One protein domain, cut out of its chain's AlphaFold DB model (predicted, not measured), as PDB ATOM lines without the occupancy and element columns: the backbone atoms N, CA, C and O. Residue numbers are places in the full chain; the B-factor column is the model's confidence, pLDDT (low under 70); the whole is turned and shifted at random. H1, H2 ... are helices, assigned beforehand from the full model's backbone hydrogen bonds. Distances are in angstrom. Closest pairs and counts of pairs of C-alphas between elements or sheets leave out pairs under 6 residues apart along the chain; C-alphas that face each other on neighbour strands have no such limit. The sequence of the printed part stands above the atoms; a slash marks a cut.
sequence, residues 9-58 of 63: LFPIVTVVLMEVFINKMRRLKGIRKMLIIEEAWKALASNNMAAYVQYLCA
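Overview. This is residues 9 to 58 of the 63 residues of the protein "P-loop_TraG domain-containing protein" of Alistipes indistinctus (UniProt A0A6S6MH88). The domain is a flat, loose S of three rows: the long helix H1 on one side, residues 33 to 39 folding back through the middle without a named element, and H3 on the other side, with little H2 at the turn before it. The printed part has 50 residues, with three named helices in the order H1, H2, H3, and is all helix. It is loose, with a radius of gyration of the C-alphas of 13.4 A, and spans 34 by 30 by 8 A.

Along the chain. H1, residues 9 to 27, begins at C-alpha 9 (-24.235, -38.657, -4.766) and is 27.4 A long. H2, residues 41 to 44, measures 4.9 A. H3, residues 47 to 56, measures 14.5 A and ends at C-alpha 56 (-26.127, -7.666, -10.493).

Arrangement. H1 is apart from H2 and H3. H2 and H3 are close but not clearly touching; their closest C-alphas, of Leu 44 and Ala 50, are 5.6 A apart. In H1 and H3 every O i to N i+4 pair is within hydrogen-bond range; H2 is too short for such a pair.

Size, cuts and confidence. The C-alphas of Leu 9 and Ala 58 are the farthest apart, 35.9 A. The printed part has no cut. The link from H1 to H2 is long, 13 residues. Residues 32 to 34 and 54 to 58 have pLDDT under 70.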
ATOM      1  N   LEU A   9     -23.309 -39.378  -3.887       80.81
ATOM      2  CA  LEU A   9     -24.235 -38.657  -4.766       80.81
ATOM      3  C   LEU A   9     -23.754 -37.242  -5.099       80.81
ATOM      4  O   LEU A   9     -24.053 -36.737  -6.178       80.81
ATOM      5  N   PHE A  10     -22.992 -36.609  -4.207       79.69
ATOM      6  CA  PHE A  10     -22.502 -35.247  -4.404       79.69
ATOM      7  C   PHE A  10     -21.708 -35.043  -5.712       79.69
ATOM      8  O   PHE A  10     -22.069 -34.146  -6.482       79.69
ATOM      9  N   PRO A  11     -20.673 -35.848  -6.031       84.38
ATOM     10  CA  PRO A  11     -19.945 -35.687  -7.288       84.38
ATOM     11  C   PRO A  11     -20.811 -36.015  -8.512       84.38
ATOM     12  O   PRO A  11     -20.724 -35.313  -9.515       84.38
ATOM     13  N   ILE A  12     -21.682 -37.025  -8.424       88.56
ATOM     14  CA  ILE A  12     -22.546 -37.446  -9.538       88.56
ATOM     15  C   ILE A  12     -23.533 -36.335  -9.897       88.56
ATOM     16  O   ILE A  12     -23.604 -35.918 -11.050       88.56
ATOM     17  N   VAL A  13     -24.259 -35.816  -8.906       84.81
ATOM     18  CA  VAL A  13     -25.239 -34.742  -9.107       84.81
ATOM     19  C   VAL A  13     -24.547 -33.486  -9.625       84.81
ATOM     20  O   VAL A  13     -25.049 -32.868 -10.557       84.81
ATOM     21  N   THR A  14     -23.367 -33.150  -9.098       84.75
ATOM     22  CA  THR A  14     -22.589 -31.996  -9.567       84.75
ATOM     23  C   THR A  14     -22.214 -32.129 -11.044       84.75
ATOM     24  O   THR A  14     -22.428 -31.198 -11.816       84.75
ATOM     25  N   VAL A  15     -21.692 -33.285 -11.462       89.25
ATOM     26  CA  VAL A  15     -21.291 -33.524 -12.859       89.25
ATOM     27  C   VAL A  15     -22.497 -33.495 -13.799       89.25
ATOM     28  O   VAL A  15     -22.455 -32.797 -14.811       89.25
ATOM     29  N   VAL A  16     -23.592 -34.177 -13.444       90.06
ATOM     30  CA  VAL A  16     -24.826 -34.209 -14.250       90.06
ATOM     31  C   VAL A  16     -25.421 -32.807 -14.409       90.06
ATOM     32  O   VAL A  16     -25.833 -32.415 -15.501       90.06
ATOM     33  N   LEU A  17     -25.432 -32.017 -13.337       86.69
ATOM     34  CA  LEU A  17     -25.940 -30.649 -13.361       86.69
ATOM     35  C   LEU A  17     -25.104 -29.772 -14.304       86.69
ATOM     36  O   LEU A  17     -25.656 -29.120 -15.192       86.69
ATOM     37  N   MET A  18     -23.773 -29.828 -14.191       86.12
ATOM     38  CA  MET A  18     -22.858 -29.098 -15.078       86.12
ATOM     39  C   MET A  18     -23.043 -29.491 -16.546       86.12
ATOM     40  O   MET A  18     -23.059 -28.620 -17.416       86.12
ATOM     41  N   GLU A  19     -23.241 -30.776 -16.836       90.81
ATOM     42  CA  GLU A  19     -23.493 -31.260 -18.194       90.81
ATOM     43  C   GLU A  19     -24.774 -30.657 -18.792       90.81
ATOM     44  O   GLU A  19     -24.761 -30.128 -19.911       90.81
ATOM     45  N   VAL A  20     -25.877 -30.661 -18.035       88.06
ATOM     46  CA  VAL A  20     -27.156 -30.072 -18.463       88.06
ATOM     47  C   VAL A  20     -27.012 -28.569 -18.721       88.06
ATOM     48  O   VAL A  20     -27.500 -28.063 -19.740       88.06
ATOM     49  N   PHE A  21     -26.300 -27.847 -17.851       82.00
ATOM     50  CA  PHE A  21     -26.064 -26.413 -18.024       82.00
ATOM     51  C   PHE A  21     -25.180 -26.105 -19.230       82.00
ATOM     52  O   PHE A  21     -25.533 -25.236 -20.028       82.00
ATOM     53  N   ILE A  22     -24.080 -26.832 -19.427       85.25
ATOM     54  CA  ILE A  22     -23.201 -26.655 -20.591       85.25
ATOM     55  C   ILE A  22     -23.977 -26.904 -21.888       85.25
ATOM     56  O   ILE A  22     -23.872 -26.113 -22.829       85.25
ATOM     57  N   ASN A  23     -24.812 -27.945 -21.934       87.62
ATOM     58  CA  ASN A  23     -25.662 -28.229 -23.092       87.62
ATOM     59  C   ASN A  23     -26.677 -27.106 -23.360       87.62
ATOM     60  O   ASN A  23     -26.891 -26.726 -24.514       87.62
ATOM     61  N   LYS A  24     -27.257 -26.513 -22.311       84.31
ATOM     62  CA  LYS A  24     -28.126 -25.333 -22.432       84.31
ATOM     63  C   LYS A  24     -27.357 -24.113 -22.947       84.31
ATOM     64  O   LYS A  24     -27.821 -23.461 -23.880       84.31
ATOM     65  N   MET A  25     -26.169 -23.837 -22.406       80.75
ATOM     66  CA  MET A  25     -25.332 -22.707 -22.827       80.75
ATOM     67  C   MET A  25     -24.895 -22.823 -24.289       80.75
ATOM     68  O   MET A  25     -24.967 -21.844 -25.026       80.75
ATOM     69  N   ARG A  26     -24.527 -24.024 -24.750       82.94
ATOM     70  CA  ARG A  26     -24.155 -24.270 -26.155       82.94
ATOM     71  C   ARG A  26     -25.300 -24.006 -27.141       82.94
ATOM     72  O   ARG A  26     -25.039 -23.658 -28.291       82.94
ATOM     73  N   ARG A  27     -26.560 -24.156 -26.715       83.62
ATOM     74  CA  ARG A  27     -27.749 -23.903 -27.553       83.62
ATOM     75  C   ARG A  27     -28.141 -22.423 -27.621       83.62
ATOM     76  O   ARG A  27     -28.732 -22.008 -28.615       83.62
ATOM     77  N   LEU A  28     -27.824 -21.628 -26.600       81.31
ATOM     78  CA  LEU A  28     -28.209 -20.216 -26.505       81.31
ATOM     79  C   LEU A  28     -27.235 -19.317 -27.286       81.31
ATOM     80  O   LEU A  28     -26.324 -18.709 -26.729       81.31
ATOM     81  N   LYS A  29     -27.430 -19.211 -28.604       73.88
ATOM     82  CA  LYS A  29     -26.650 -18.306 -29.464       73.88
ATOM     83  C   LYS A  29     -27.054 -16.845 -29.212       73.88
ATOM     84  O   LYS A  29     -28.217 -16.495 -29.366       73.88
ATOM     85  N   GLY A  30     -26.095 -15.993 -28.841       73.81
ATOM     86  CA  GLY A  30     -26.289 -14.540 -28.671       73.81
ATOM     87  C   GLY A  30     -26.490 -14.054 -27.230       73.81
ATOM     88  O   GLY A  30     -26.322 -12.864 -26.966       73.81
ATOM     89  N   ILE A  31     -26.752 -14.948 -26.271       71.56
ATOM     90  CA  ILE A  31     -26.884 -14.600 -24.847       71.56
ATOM     91  C   ILE A  31     -25.546 -14.876 -24.148       71.56
ATOM     92  O   ILE A  31     -25.201 -16.023 -23.889       71.56
ATOM     93  N   ARG A  32     -24.770 -13.820 -23.859       63.66
ATOM     94  CA  ARG A  32     -23.424 -13.919 -23.241       63.66
ATOM     95  C   ARG A  32     -23.387 -13.680 -21.728       63.66
ATOM     96  O   ARG A  32     -22.334 -13.839 -21.122       63.66
ATOM     97  N   LYS A  33     -24.501 -13.267 -21.121       62.06
ATOM     98  CA  LYS A  33     -24.588 -12.975 -19.683       62.06
ATOM     99  C   LYS A  33     -25.570 -13.946 -19.038       62.06
ATOM    100  O   LYS A  33     -26.777 -13.769 -19.159       62.06
ATOM    101  N   MET A  34     -25.046 -14.987 -18.400       66.12
ATOM    102  CA  MET A  34     -25.820 -15.935 -17.601       66.12
ATOM    103  C   MET A  34     -25.180 -16.012 -16.218       66.12
ATOM    104  O   MET A  34     -23.999 -16.331 -16.106       66.12
ATOM    105  N   LEU A  35     -25.954 -15.691 -15.186       73.56
ATOM    106  CA  LEU A  35     -25.584 -15.921 -13.795       73.56
ATOM    107  C   LEU A  35     -26.168 -17.274 -13.388       73.56
ATOM    108  O   LEU A  35     -27.384 -17.454 -13.421       73.56
ATOM    109  N   ILE A  36     -25.301 -18.228 -13.057       71.31
ATOM    110  CA  ILE A  36     -25.684 -19.572 -12.617       71.31
ATOM    111  C   ILE A  36     -25.238 -19.703 -11.165       71.31
ATOM    112  O   ILE A  36     -24.055 -19.542 -10.867       71.31
ATOM    113  N   ILE A  37     -26.186 -19.945 -10.261       71.69
ATOM    114  CA  ILE A  37     -25.930 -20.068  -8.825       71.69
ATOM    115  C   ILE A  37     -26.467 -21.422  -8.371       71.69
ATOM    116  O   ILE A  37     -27.648 -21.562  -8.058       71.69
ATOM    117  N   GLU A  38     -25.576 -22.409  -8.330       71.38
ATOM    118  CA  GLU A  38     -25.879 -23.753  -7.840       71.38
ATOM    119  C   GLU A  38     -25.577 -23.868  -6.339       71.38
ATOM    120  O   GLU A  38     -24.656 -23.238  -5.822       71.38
ATOM    121  N   GLU A  39     -26.386 -24.649  -5.618       71.81
ATOM    122  CA  GLU A  39     -26.275 -24.949  -4.173       71.81
ATOM    123  C   GLU A  39     -26.313 -23.766  -3.178       71.81
ATOM    124  O   GLU A  39     -26.410 -23.984  -1.970       71.81
ATOM    125  N   ALA A  40     -26.381 -22.513  -3.634       71.31
ATOM    126  CA  ALA A  40     -26.504 -21.344  -2.754       71.31
ATOM    127  C   ALA A  40     -27.959 -20.906  -2.490       71.31
ATOM    128  O   ALA A  40     -28.193 -19.795  -2.026       71.31
ATOM    129  N   TRP A  41     -28.950 -21.766  -2.740       71.62
ATOM    130  CA  TRP A  41     -30.386 -21.491  -2.545       71.62
ATOM    131  C   TRP A  41     -30.717 -20.935  -1.149       71.62
ATOM    132  O   TRP A  41     -31.526 -20.018  -1.036       71.62
ATOM    133  N   LYS A  42     -30.046 -21.415  -0.088       72.38
ATOM    134  CA  LYS A  42     -30.187 -20.844   1.267       72.38
ATOM    135  C   LYS A  42     -29.666 -19.411   1.364       72.38
ATOM    136  O   LYS A  42     -30.280 -18.591   2.034       72.38
ATOM    137  N   ALA A  43     -28.540 -19.119   0.718       73.81
ATOM    138  CA  ALA A  43     -27.975 -17.776   0.694       73.81
ATOM    139  C   ALA A  43     -28.852 -16.835  -0.147       73.81
ATOM    140  O   ALA A  43     -29.131 -15.721   0.286       73.81
ATOM    141  N   LEU A  44     -29.353 -17.314  -1.290       71.94
ATOM    142  CA  LEU A  44     -30.277 -16.601  -2.177       71.94
ATOM    143  C   LEU A  44     -31.631 -16.295  -1.534       71.94
ATOM    144  O   LEU A  44     -32.209 -15.253  -1.815       71.94
ATOM    145  N   ALA A  45     -32.126 -17.178  -0.667       77.38
ATOM    146  CA  ALA A  45     -33.387 -16.988   0.045       77.38
ATOM    147  C   ALA A  45     -33.331 -15.870   1.105       77.38
ATOM    148  O   ALA A  45     -34.361 -15.523   1.681       77.38
ATOM    149  N   SER A  46     -32.154 -15.297   1.377       83.38
ATOM    150  CA  SER A  46     -32.055 -14.101   2.212       83.38
ATOM    151  C   SER A  46     -32.464 -12.850   1.424       83.38
ATOM    152  O   SER A  46     -32.042 -12.654   0.283       83.38
ATOM    153  N   ASN A  47     -33.245 -11.964   2.053       77.88
ATOM    154  CA  ASN A  47     -33.747 -10.735   1.419       77.88
ATOM    155  C   ASN A  47     -32.623  -9.860   0.835       77.88
ATOM    156  O   ASN A  47     -32.764  -9.308  -0.254       77.88
ATOM    157  N   ASN A  48     -31.481  -9.782   1.525       80.75
ATOM    158  CA  ASN A  48     -30.327  -9.009   1.060       80.75
ATOM    159  C   ASN A  48     -29.689  -9.617  -0.199       80.75
ATOM    160  O   ASN A  48     -29.290  -8.882  -1.099       80.75
ATOM    161  N   MET A  49     -29.605 -10.949  -0.289       82.19
ATOM    162  CA  MET A  49     -29.007 -11.622  -1.444       82.19
ATOM    163  C   MET A  49     -29.925 -11.587  -2.667       82.19
ATOM    164  O   MET A  49     -29.446 -11.403  -3.783       82.19
ATOM    165  N   ALA A  50     -31.240 -11.702  -2.466       74.38
ATOM    166  CA  ALA A  50     -32.217 -11.547  -3.539       74.38
ATOM    167  C   ALA A  50     -32.128 -10.152  -4.184       74.38
ATOM    168  O   ALA A  50     -32.055 -10.046  -5.409       74.38
ATOM    169  N   ALA A  51     -32.040  -9.097  -3.363       76.06
ATOM    170  CA  ALA A  51     -31.825  -7.734  -3.846       76.06
ATOM    171  C   ALA A  51     -30.486  -7.602  -4.594       76.06
ATOM    172  O   ALA A  51     -30.438  -7.055  -5.694       76.06
ATOM    173  N   TYR A  52     -29.403  -8.163  -4.047       76.75
ATOM    174  CA  TYR A  52     -28.079  -8.122  -4.669       76.75
ATOM    175  C   TYR A  52     -28.048  -8.780  -6.059       76.75
ATOM    176  O   TYR A  52     -27.519  -8.196  -7.004       76.75
ATOM    177  N   VAL A  53     -28.671  -9.953  -6.215       76.19
ATOM    178  CA  VAL A  53     -28.785 -10.649  -7.509       76.19
ATOM    179  C   VAL A  53     -29.587  -9.831  -8.525       76.19
ATOM    180  O   VAL A  53     -29.237  -9.798  -9.705       76.19
ATOM    181  N   GLN A  54     -30.625  -9.123  -8.074       69.81
ATOM    182  CA  GLN A  54     -31.440  -8.260  -8.927       69.81
ATOM    183  C   GLN A  54     -30.632  -7.072  -9.483       69.81
ATOM    184  O   GLN A  54     -30.721  -6.774 -10.675       69.81
ATOM    185  N   TYR A  55     -29.785  -6.447  -8.655       68.62
ATOM    186  CA  TYR A  55     -28.898  -5.353  -9.075       68.62
ATOM    187  C   TYR A  55     -27.684  -5.819  -9.893       68.62
ATOM    188  O   TYR A  55     -27.214  -5.078 -10.751       68.62
ATOM    189  N   LEU A  56     -27.209  -7.053  -9.703       68.00
ATOM    190  CA  LEU A  56     -26.127  -7.666 -10.493       68.00
ATOM    191  C   LEU A  56     -26.457  -7.776 -11.991       68.00
ATOM    192  O   LEU A  56     -25.566  -7.702 -12.837       68.00
ATOM    193  N   CYS A  57     -27.736  -7.961 -12.324       59.38
ATOM    194  CA  CYS A  57     -28.214  -8.025 -13.704       59.38
ATOM    195  C   CYS A  57     -28.600  -6.659 -14.290       59.38
ATOM    196  O   CYS A  57     -28.854  -6.580 -15.496       59.38
ATOM    197  N   ALA A  58     -28.622  -5.591 -13.488       58.16
ATOM    198  CA  ALA A  58     -28.811  -4.246 -14.006       58.16
ATOM    199  C   ALA A  58     -27.501  -3.768 -14.661       58.16
ATOM    200  O   ALA A  58     -26.429  -3.907 -14.065       58.16
TER     201      ALA A  58